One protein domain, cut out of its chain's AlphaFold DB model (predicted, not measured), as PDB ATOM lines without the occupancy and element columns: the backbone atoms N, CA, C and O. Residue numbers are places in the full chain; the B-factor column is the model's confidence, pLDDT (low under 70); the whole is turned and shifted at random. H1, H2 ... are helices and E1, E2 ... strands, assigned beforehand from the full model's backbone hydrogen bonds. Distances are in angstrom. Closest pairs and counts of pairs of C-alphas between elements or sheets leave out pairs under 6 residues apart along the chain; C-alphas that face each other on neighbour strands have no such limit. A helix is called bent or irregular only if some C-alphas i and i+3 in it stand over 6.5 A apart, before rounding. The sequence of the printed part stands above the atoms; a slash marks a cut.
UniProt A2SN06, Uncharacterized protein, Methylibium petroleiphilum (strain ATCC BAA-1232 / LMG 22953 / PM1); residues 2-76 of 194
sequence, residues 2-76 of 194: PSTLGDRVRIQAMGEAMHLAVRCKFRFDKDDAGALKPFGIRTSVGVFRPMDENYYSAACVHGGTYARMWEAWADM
ATOM      1  N   PRO A   2     -11.479 -25.154  18.468       49.88
ATOM      2  CA  PRO A   2     -12.133 -24.433  19.562       49.88
ATOM      3  C   PRO A   2     -13.335 -25.254  20.057       49.88
ATOM      4  O   PRO A   2     -14.056 -25.839  19.247       49.88
ATOM      5  N   SER A   3     -13.526 -25.357  21.375       58.66
ATOM      6  CA  SER A   3     -14.513 -26.245  22.001       58.66
ATOM      7  C   SER A   3     -15.944 -25.709  21.860       58.66
ATOM      8  O   SER A   3     -16.498 -25.122  22.788       58.66
ATOM      9  N   THR A   4     -16.573 -25.955  20.714       72.00
ATOM     10  CA  THR A   4     -17.971 -25.576  20.433       72.00
ATOM     11  C   THR A   4     -18.983 -26.161  21.427       72.00
ATOM     12  O   THR A   4     -20.069 -25.612  21.599       72.00
ATOM     13  N   LEU A   5     -18.632 -27.251  22.120       76.62
ATOM     14  CA  LEU A   5     -19.439 -27.829  23.195       76.62
ATOM     15  C   LEU A   5     -19.590 -26.861  24.383       76.62
ATOM     16  O   LEU A   5     -20.689 -26.708  24.906       76.62
ATOM     17  N   GLY A   6     -18.509 -26.176  24.771       85.00
ATOM     18  CA  GLY A   6     -18.525 -25.215  25.878       85.00
ATOM     19  C   GLY A   6     -19.437 -24.022  25.588       85.00
ATOM     20  O   GLY A   6     -20.219 -23.623  26.447       85.00
ATOM     21  N   ASP A   7     -19.414 -23.524  24.350       86.25
ATOM     22  CA  ASP A   7     -20.288 -22.431  23.916       86.25
ATOM     23  C   ASP A   7     -21.766 -22.837  23.924       86.25
ATOM     24  O   ASP A   7     -22.603 -22.071  24.400       86.25
ATOM     25  N   ARG A   8     -22.094 -24.055  23.460       88.50
ATOM     26  CA  ARG A   8     -23.469 -24.589  23.513       88.50
ATOM     27  C   ARG A   8     -23.991 -24.648  24.944       88.50
ATOM     28  O   ARG A   8     -25.062 -24.113  25.218       88.50
ATOM     29  N   VAL A   9     -23.218 -25.255  25.847       91.06
ATOM     30  CA  VAL A   9     -23.598 -25.410  27.259       91.06
ATOM     31  C   VAL A   9     -23.752 -24.046  27.926       91.06
ATOM     32  O   VAL A   9     -24.732 -23.814  28.629       91.06
ATOM     33  N   ARG A  10     -22.835 -23.107  27.662       89.62
ATOM     34  CA  ARG A  10     -22.908 -21.749  28.209       89.62
ATOM     35  C   ARG A  10     -24.145 -20.993  27.722       89.62
ATOM     36  O   ARG A  10     -24.833 -20.385  28.533       89.62
ATOM     37  N   ILE A  11     -24.433 -21.017  26.420       92.62
ATOM     38  CA  ILE A  11     -25.607 -20.348  25.832       92.62
ATOM     39  C   ILE A  11     -26.898 -20.929  26.406       92.62
ATOM     40  O   ILE A  11     -27.785 -20.171  26.794       92.62
ATOM     41  N   GLN A  12     -26.979 -22.258  26.499       92.44
ATOM     42  CA  GLN A  12     -28.126 -22.938  27.086       92.44
ATOM     43  C   GLN A  12     -28.313 -22.548  28.557       92.44
ATOM     44  O   GLN A  12     -29.400 -22.115  28.927       92.44
ATOM     45  N   ALA A  13     -27.254 -22.608  29.368       93.81
ATOM     46  CA  ALA A  13     -27.313 -22.245  30.783       93.81
ATOM     47  C   ALA A  13     -27.753 -20.785  30.994       93.81
ATOM     48  O   ALA A  13     -28.581 -20.506  31.858       93.81
ATOM     49  N   MET A  14     -27.250 -19.851  30.176       94.69
ATOM     50  CA  MET A  14     -27.672 -18.446  30.224       94.69
ATOM     51  C   MET A  14     -29.147 -18.275  29.833       94.69
ATOM     52  O   MET A  14     -29.870 -17.519  30.481       94.69
ATOM     53  N   GLY A  15     -29.612 -18.994  28.807       93.94
ATOM     54  CA  GLY A  15     -31.015 -18.976  28.390       93.94
ATOM     55  C   GLY A  15     -31.957 -19.542  29.455       93.94
ATOM     56  O   GLY A  15     -32.978 -18.931  29.770       93.94
ATOM     57  N   GLU A  16     -31.593 -20.669  30.064       94.31
ATOM     58  CA  GLU A  16     -32.348 -21.288  31.158       94.31
ATOM     59  C   GLU A  16     -32.395 -20.390  32.396       94.31
ATOM     60  O   GLU A  16     -33.467 -20.200  32.973       94.31
ATOM     61  N   ALA A  17     -31.268 -19.775  32.770       94.69
ATOM     62  CA  ALA A  17     -31.213 -18.811  33.865       94.69
ATOM     63  C   ALA A  17     -32.124 -17.602  33.601       94.69
ATOM     64  O   ALA A  17     -32.849 -17.171  34.495       94.69
ATOM     65  N   MET A  18     -32.144 -17.094  32.365       95.31
ATOM     66  CA  MET A  18     -33.007 -15.980  31.977       95.31
ATOM     67  C   MET A  18     -34.495 -16.350  32.048       95.31
ATOM     68  O   MET A  18     -35.296 -15.618  32.631       95.31
ATOM     69  N   HIS A  19     -34.872 -17.517  31.521       93.81
ATOM     70  CA  HIS A  19     -36.240 -18.026  31.640       93.81
ATOM     71  C   HIS A  19     -36.651 -18.248  33.096       93.81
ATOM     72  O   HIS A  19     -37.777 -17.913  33.470       93.81
ATOM     73  N   LEU A  20     -35.750 -18.775  33.929       94.50
ATOM     74  CA  LEU A  20     -35.992 -18.947  35.356       94.50
ATOM     75  C   LEU A  20     -36.204 -17.596  36.043       94.50
ATOM     76  O   LEU A  20     -37.177 -17.451  36.776       94.50
ATOM     77  N   ALA A  21     -35.354 -16.603  35.768       94.75
ATOM     78  CA  ALA A  21     -35.471 -15.263  36.335       94.75
ATOM     79  C   ALA A  21     -36.820 -14.613  35.984       94.75
ATOM     80  O   ALA A  21     -37.501 -14.090  36.867       94.75
ATOM     81  N   VAL A  22     -37.247 -14.710  34.719       94.19
ATOM     82  CA  VAL A  22     -38.553 -14.209  34.262       94.19
ATOM     83  C   VAL A  22     -39.702 -14.953  34.946       94.19
ATOM     84  O   VAL A  22     -40.583 -14.327  35.534       94.19
ATOM     85  N   ARG A  23     -39.685 -16.290  34.933       91.69
ATOM     86  CA  ARG A  23     -40.744 -17.119  35.530       91.69
ATOM     87  C   ARG A  23     -40.863 -16.916  37.041       91.69
ATOM     88  O   ARG A  23     -41.970 -16.887  37.573       91.69
ATOM     89  N   CYS A  24     -39.736 -16.755  37.728       93.00
ATOM     90  CA  CYS A  24     -39.667 -16.483  39.162       93.00
ATOM     91  C   CYS A  24     -39.843 -14.996  39.505       93.00
ATOM     92  O   CYS A  24     -39.710 -14.640  40.674       93.00
ATOM     93  N   LYS A  25     -40.156 -14.134  38.524       93.44
ATOM     94  CA  LYS A  25     -40.430 -12.702  38.717       93.44
ATOM     95  C   LYS A  25     -39.290 -11.967  39.429       93.44
ATOM     96  O   LYS A  25     -39.541 -11.113  40.281       93.44
ATOM     97  N   PHE A  26     -38.043 -12.292  39.084       94.31
ATOM     98  CA  PHE A  26     -36.885 -11.557  39.588       94.31
ATOM     99  C   PHE A  26     -37.053 -10.060  39.312       94.31
ATOM    100  O   PHE A  26     -37.677  -9.649  38.326       94.31
ATOM    101  N   ARG A  27     -36.531  -9.239  40.223       94.12
ATOM    102  CA  ARG A  27     -36.630  -7.788  40.111       94.12
ATOM    103  C   ARG A  27     -35.552  -7.279  39.159       94.12
ATOM    104  O   ARG A  27     -34.373  -7.456  39.436       94.12
ATOM    105  N   PHE A  28     -35.989  -6.639  38.086       94.75
ATOM    106  CA  PHE A  28     -35.179  -5.863  37.160       94.75
ATOM    107  C   PHE A  28     -35.530  -4.390  37.356       94.75
ATOM    108  O   PHE A  28     -36.713  -4.033  37.438       94.75
ATOM    109  N   ASP A  29     -34.521  -3.537  37.455       95.81
ATOM    110  CA  ASP A  29     -34.712  -2.103  37.312       95.81
ATOM    111  C   ASP A  29     -35.057  -1.771  35.852       95.81
ATOM    112  O   ASP A  29     -34.725  -2.513  34.929       95.81
ATOM    113  N   LYS A  30     -35.744  -0.653  35.623       93.25
ATOM    114  CA  LYS A  30     -36.089  -0.166  34.286       93.25
ATOM    115  C   LYS A  30     -34.833   0.108  33.444       93.25
ATOM    116  O   LYS A  30     -34.877  -0.092  32.230       93.25
ATOM    117  N   ASP A  31     -33.741   0.520  34.086       94.50
ATOM    118  CA  ASP A  31     -32.506   0.941  33.415       94.50
ATOM    119  C   ASP A  31     -31.458  -0.190  33.287       94.50
ATOM    120  O   ASP A  31     -30.416  -0.017  32.649       94.50
ATOM    121  N   ASP A  32     -31.759  -1.392  33.797       93.81
ATOM    122  CA  ASP A  32     -30.837  -2.542  33.810       93.81
ATOM    123  C   ASP A  32     -30.485  -3.073  32.412       93.81
ATOM    124  O   ASP A  32     -29.481  -3.770  32.235       93.81
ATOM    125  N   ALA A  33     -31.264  -2.732  31.384       93.19
ATOM    126  CA  ALA A  33     -31.051  -3.235  30.029       93.19
ATOM    127  C   ALA A  33     -29.654  -2.903  29.474       93.19
ATOM    128  O   ALA A  33     -29.079  -3.700  28.729       93.19
ATOM    129  N   GLY A  34     -29.091  -1.747  29.850       92.44
ATOM    130  CA  GLY A  34     -27.738  -1.349  29.457       92.44
ATOM    131  C   GLY A  34     -26.663  -2.281  30.017       92.44
ATOM    132  O   GLY A  34     -25.724  -2.627  29.301       92.44
ATOM    133  N   ALA A  35     -26.836  -2.743  31.258       92.31
ATOM    134  CA  ALA A  35     -25.945  -3.700  31.906       92.31
ATOM    135  C   ALA A  35     -26.198  -5.140  31.440       92.31
ATOM    136  O   ALA A  35     -25.264  -5.935  31.355       92.31
ATOM    137  N   LEU A  36     -27.444  -5.477  31.096       93.12
ATOM    138  CA  LEU A  36     -27.825  -6.825  30.686       93.12
ATOM    139  C   LEU A  36     -27.423  -7.138  29.232       93.12
ATOM    140  O   LEU A  36     -26.976  -8.242  28.926       93.12
ATOM    141  N   LYS A  37     -27.536  -6.169  28.315       92.75
ATOM    142  CA  LYS A  37     -27.264  -6.354  26.877       92.75
ATOM    143  C   LYS A  37     -25.857  -6.908  26.555       92.75
ATOM    144  O   LYS A  37     -25.782  -7.791  25.696       92.75
ATOM    145  N   PRO A  38     -24.759  -6.469  27.208       92.94
ATOM    146  CA  PRO A  38     -23.415  -7.011  26.991       92.94
ATOM    147  C   PRO A  38     -23.256  -8.505  27.297       92.94
ATOM    148  O   PRO A  38     -22.327  -9.122  26.785       92.94
ATOM    149  N   PHE A  39     -24.157  -9.110  28.080       91.56
ATOM    150  CA  PHE A  39     -24.145 -10.558  28.323       91.56
ATOM    151  C   PHE A  39     -24.620 -11.380  27.119       91.56
ATOM    152  O   PHE A  39     -24.577 -12.609  27.170       91.56
ATOM    153  N   GLY A  40     -25.074 -10.734  26.039       92.12
ATOM    154  CA  GLY A  40     -25.421 -11.406  24.796       92.12
ATOM    155  C   GLY A  40     -24.229 -12.156  24.192       92.12
ATOM    156  O   GLY A  40     -23.139 -11.613  24.037       92.12
ATOM    157  N   ILE A  41     -24.452 -13.409  23.808       91.75
ATOM    158  CA  ILE A  41     -23.457 -14.292  23.199       91.75
ATOM    159  C   ILE A  41     -23.931 -14.641  21.790       91.75
ATOM    160  O   ILE A  41     -25.057 -15.097  21.593       91.75
ATOM    161  N   ARG A  42     -23.061 -14.474  20.794       91.62
ATOM    162  CA  ARG A  42     -23.310 -14.914  19.418       91.62
ATOM    163  C   ARG A  42     -22.146 -15.775  18.953       91.62
ATOM    164  O   ARG A  42     -21.034 -15.279  18.822       91.62
ATOM    165  N   THR A  43     -22.416 -17.047  18.686       89.12
ATOM    166  CA  THR A  43     -21.426 -18.014  18.191       89.12
ATOM    167  C   THR A  43     -21.974 -18.752  16.970       89.12
ATOM    168  O   THR A  43     -23.129 -18.567  16.586       89.12
ATOM    169  N   SER A  44     -21.158 -19.607  16.352       86.50
ATOM    170  CA  SER A  44     -21.590 -20.476  15.247       86.50
ATOM    171  C   SER A  44     -22.582 -21.564  15.672       86.50
ATOM    172  O   SER A  44     -23.247 -22.146  14.822       86.50
ATOM    173  N   VAL A  45     -22.685 -21.847  16.975       87.06
ATOM    174  CA  VAL A  45     -23.515 -22.926  17.530       87.06
ATOM    175  C   VAL A  45     -24.746 -22.438  18.283       87.06
ATOM    176  O   VAL A  45     -25.534 -23.263  18.738       87.06
ATOM    177  N   GLY A  46     -24.932 -21.124  18.412       88.56
ATOM    178  CA  GLY A  46     -26.103 -20.571  19.073       88.56
ATOM    179  C   GLY A  46     -26.024 -19.073  19.325       88.56
ATOM    180  O   GLY A  46     -24.984 -18.424  19.155       88.56
ATOM    181  N   VAL A  47     -27.155 -18.535  19.770       91.94
ATOM    182  CA  VAL A  47     -27.320 -17.129  20.118       91.94
ATOM    183  C   VAL A  47     -28.054 -17.044  21.451       91.94
ATOM    184  O   VAL A  47     -29.144 -17.584  21.594       91.94
ATOM    185  N   PHE A  48     -27.457 -16.350  22.411       94.75
ATOM    186  CA  PHE A  48     -28.137 -15.865  23.604       94.75
ATOM    187  C   PHE A  48     -28.206 -14.347  23.509       94.75
ATOM    188  O   PHE A  48     -27.182 -13.677  23.392       94.75
ATOM    189  N   ARG A  49     -29.407 -13.787  23.560       94.75
ATOM    190  CA  ARG A  49     -29.623 -12.343  23.597       94.75
ATOM    191  C   ARG A  49     -30.649 -12.081  24.682       94.75
ATOM    192  O   ARG A  49     -31.812 -12.408  24.482       94.75
ATOM    193  N   PRO A  50     -30.247 -11.516  25.827       93.56
ATOM    194  CA  PRO A  50     -31.171 -11.361  26.939       93.56
ATOM    195  C   PRO A  50     -32.351 -10.467  26.557       93.56
ATOM    196  O   PRO A  50     -33.456 -10.732  26.987       93.56
ATOM    197  N   MET A  51     -32.138  -9.494  25.666       94.75
ATOM    198  CA  MET A  51     -33.166  -8.576  25.170       94.75
ATOM    199  C   MET A  51     -34.012  -9.127  24.006       94.75
ATOM    200  O   MET A  51     -34.714  -8.353  23.359       94.75
ATOM    201  N   ASP A  52     -33.952 -10.427  23.699       93.50
ATOM    202  CA  ASP A  52     -34.816 -11.016  22.668       93.50
ATOM    203  C   ASP A  52     -36.297 -11.022  23.097       93.50
ATOM    204  O   ASP A  52     -36.647 -11.075  24.281       93.50
ATOM    205  N   GLU A  53     -37.180 -10.972  22.097       92.00
ATOM    206  CA  GLU A  53     -38.635 -10.889  22.273       92.00
ATOM    207  C   GLU A  53     -39.214 -12.101  23.020       92.00
ATOM    208  O   GLU A  53     -40.184 -11.966  23.758       92.00
ATOM    209  N   ASN A  54     -38.595 -13.279  22.912       91.94
ATOM    210  CA  ASN A  54     -39.055 -14.490  23.597       91.94
ATOM    211  C   ASN A  54     -39.112 -14.324  25.130       91.94
ATOM    212  O   ASN A  54     -40.055 -14.802  25.765       91.94
ATOM    213  N   TYR A  55     -38.143 -13.622  25.729       94.81
ATOM    214  CA  TYR A  55     -38.139 -13.331  27.165       94.81
ATOM    215  C   TYR A  55     -39.179 -12.271  27.528       94.81
ATOM    216  O   TYR A  55     -39.818 -12.375  28.574       94.81
ATOM    217  N   TYR A  56     -39.392 -11.284  26.652       95.50
ATOM    218  CA  TYR A  56     -40.455 -10.293  26.818       95.50
ATOM    219  C   TYR A  56     -41.842 -10.951  26.785       95.50
ATOM    220  O   TYR A  56     -42.649 -10.720  27.684       95.50
ATOM    221  N   SER A  57     -42.096 -11.843  25.827       93.50
ATOM    222  CA  SER A  57     -43.340 -12.611  25.741       93.50
ATOM    223  C   SER A  57     -43.572 -13.477  26.976       93.50
ATOM    224  O   SER A  57     -44.671 -13.479  27.530       93.50
ATOM    225  N   ALA A  58     -42.533 -14.163  27.464       92.31
ATOM    226  CA  ALA A  58     -42.618 -14.927  28.707       92.31
ATOM    227  C   ALA A  58     -42.927 -14.028  29.918       92.31
ATOM    228  O   ALA A  58     -43.732 -14.398  30.771       92.31
ATOM    229  N   ALA A  59     -42.338 -12.831  29.986       94.69
ATOM    230  CA  ALA A  59     -42.604 -11.872  31.057       94.69
ATOM    231  C   ALA A  59     -44.007 -11.260  30.972       94.69
ATOM    232  O   ALA A  59     -44.596 -10.967  32.007       94.69
ATOM    233  N   CYS A  60     -44.576 -11.111  29.775       94.12
ATOM    234  CA  CYS A  60     -45.977 -10.720  29.626       94.12
ATOM    235  C   CYS A  60     -46.917 -11.788  30.194       94.12
ATOM    236  O   CYS A  60     -47.934 -11.444  30.776       94.12
ATOM    237  N   VAL A  61     -46.572 -13.075  30.086       91.50
ATOM    238  CA  VAL A  61     -47.379 -14.168  30.655       91.50
ATOM    239  C   VAL A  61     -47.185 -14.299  32.166       91.50
ATOM    240  O   VAL A  61     -48.154 -14.404  32.912       91.50
ATOM    241  N   HIS A  62     -45.940 -14.306  32.638       90.19
ATOM    242  CA  HIS A  62     -45.643 -14.552  34.050       90.19
ATOM    243  C   HIS A  62     -45.742 -13.298  34.924       90.19
ATOM    244  O   HIS A  62     -45.926 -13.423  36.134       90.19
ATOM    245  N   GLY A  63     -45.639 -12.103  34.346       88.38
ATOM    246  CA  GLY A  63     -45.567 -10.828  35.054       88.38
ATOM    247  C   GLY A  63     -44.160 -10.497  35.568       88.38
ATOM    248  O   GLY A  63     -43.152 -11.038  35.116       88.38
ATOM    249  N   GLY A  64     -44.090  -9.586  36.540       91.25
ATOM    250  CA  GLY A  64     -42.830  -9.076  37.086       91.25
ATOM    251  C   GLY A  64     -42.371  -7.780  36.414       91.25
ATOM    252  O   GLY A  64     -43.154  -7.062  35.797       91.25
ATOM    253  N   THR A  65     -41.093  -7.448  36.581       95.50
ATOM    254  CA  THR A  65     -40.534  -6.141  36.179       95.50
ATOM    255  C   THR A  65     -39.730  -6.189  34.881       95.50
ATOM    256  O   THR A  65     -39.518  -5.146  34.265       95.50
ATOM    257  N   TYR A  66     -39.371  -7.386  34.405       96.81
ATOM    258  CA  TYR A  66     -38.610  -7.566  33.168       96.81
ATOM    259  C   TYR A  66     -39.289  -6.926  31.948       96.81
ATOM    260  O   TYR A  66     -38.639  -6.216  31.187       96.81
ATOM    261  N   ALA A  67     -40.606  -7.115  31.786       96.62
ATOM    262  CA  ALA A  67     -41.350  -6.539  30.665       96.62
ATOM    263  C   ALA A  67     -41.230  -5.006  30.623       96.62
ATOM    264  O   ALA A  67     -41.002  -4.434  29.563       96.62
ATOM    265  N   ARG A  68     -41.280  -4.348  31.790       96.69
ATOM    266  CA  ARG A  68     -41.129  -2.891  31.913       96.69
ATOM    267  C   ARG A  68     -39.719  -2.420  31.549       96.69
ATOM    268  O   ARG A  68     -39.579  -1.386  30.899       96.69
ATOM    269  N   MET A  69     -38.687  -3.148  31.973       97.44
ATOM    270  CA  MET A  69     -37.301  -2.865  31.583       97.44
ATOM    271  C   MET A  69     -37.120  -3.028  30.069       97.44
ATOM    272  O   MET A  69     -36.549  -2.163  29.407       97.44
ATOM    273  N   TRP A  70     -37.648  -4.114  29.503       97.06
ATOM    274  CA  TRP A  70     -37.581  -4.375  28.070       97.06
ATOM    275  C   TRP A  70     -38.297  -3.288  27.258       97.06
ATOM    276  O   TRP A  70     -37.724  -2.764  26.309       97.06
ATOM    277  N   GLU A  71     -39.505  -2.892  27.669       96.69
ATOM    278  CA  GLU A  71     -40.288  -1.798  27.070       96.69
ATOM    279  C   GLU A  71     -39.522  -0.473  27.073       96.69
ATOM    280  O   GLU A  71     -39.504   0.238  26.069       96.69
ATOM    281  N   ALA A  72     -38.864  -0.150  28.191       96.19
ATOM    282  CA  ALA A  72     -38.052   1.052  28.313       96.19
ATOM    283  C   ALA A  72     -36.854   1.037  27.360       96.19
ATOM    284  O   ALA A  72     -36.596   2.026  26.679       96.19
ATOM    285  N   TRP A  73     -36.155  -0.094  27.279       95.75
ATOM    286  CA  TRP A  73     -35.024  -0.270  26.377       95.75
ATOM    287  C   TRP A  73     -35.419  -0.228  24.898       95.75
ATOM    288  O   TRP A  73     -34.725   0.386  24.088       95.75
ATOM    289  N   ALA A  74     -36.533  -0.871  24.548       94.56
ATOM    290  CA  ALA A  74     -37.060  -0.896  23.191       94.56
ATOM    291  C   ALA A  74     -37.735   0.430  22.795       94.56
ATOM    292  O   ALA A  74     -38.113   0.596  21.633       94.56
ATOM    293  N   ASP A  75     -37.900   1.363  23.744       94.88
ATOM    294  CA  ASP A  75     -38.701   2.579  23.597       94.88
ATOM    295  C   ASP A  75     -40.087   2.248  23.009       94.88
ATOM    296  O   ASP A  75     -40.530   2.761  21.978       94.88
ATOM    297  N   MET A  76     -40.746   1.275  23.641       94.31
ATOM    298  CA  MET A  76     -42.026   0.733  23.214       94.31
ATOM    299  C   MET A  76     -43.045   0.880  24.337       94.31
ATOM    300  O   MET A  76     -42.868   0.361  25.435       94.31
TER     301      MET A  76
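This is residues 2 to 76 of the 194 residues of an uncharacterized protein of Methylibium petroleiphilum (strain ATCC BAA-1232 / LMG 22953 / PM1) (UniProt A2SN06). One long helix, H1, makes a long side of an elongated body; a small two-stranded hairpin, E1 and E2, packs beside its earlier part, and a helical hairpin, H3 and H4, sits at its far end. The short helix H2 lies across from H1, between the strand hairpin and H4. The printed part has 75 residues with four named helices and two named strands, in the order H1, H2, E1, E2, H3, H4; the sheet, E1 - E2, is antiparallel and the class is mostly helix. The whole is compact, with a radius of gyration of the C-alphas of 12.7 A, and spans 38 by 22 by 16 A.

H1, residues 4 to 23, is followed by H2, residues 33 to 39, and the two are apart. E1, residues 41 to 43, and E2, residues 46 to 48, form an antiparallel hairpin at 171 degrees, with N 41 and O 48 at 2.8 A and N 43 and O 46 at 3.0 A, both within hydrogen-bond range. The closest C-alphas of H1 and E2 are those of Ile 11 and Phe 48, 5.6 A apart. H3, residues 53 to 62, touches residues 18 to 23 of H1 alone; the closest C-alphas, those of Val 22 and Ala 59, are 5.7 A apart, and the helices run the same way at a shallow tilt of 33 degrees, only just short of steep. H4, residues 66 to 74, touches H3 and forms a helical hairpin with it; the closest C-alphas, those of Tyr 56 and Ala 67, are 5.4 A apart, and the tilt of 35.1 degrees, opposite ways, is only just steep. H4 also touches H2, about perpendicular at 86 degrees, with the closest C-alphas, those of Ala 33 and Trp 73, 6.2 A apart. H2 and H3 are apart. In H1, H3 and H4 every O i to N i+4 pair is within hydrogen-bond range; in H2 1 of 3 such pairs is, beside 2 of 4 O i to N i+3 pairs.

H1 begins at C-alpha 4, (-17.971, -25.576, 20.433), and is 28.6 A long. H2 measures 10.2 A; it is neither bent nor irregular, but only just: C-alphas 35 and 38 are 6.4 A apart. E1 measures 6.6 A and E2 6.8 A. H3 measures 14.2 A from C-alpha 53, (-38.635, -10.889, 22.273). H4 measures 12.1 A and ends at C-alpha 74, (-37.060, -0.896, 23.191).

The two C-alphas farthest apart, those of Pro 2 and Gly 63, are 39.3 A apart. The printed part has no cut and no long link. The mean pLDDT of the printed part is 91.6; residues 2 to 3 are under 70.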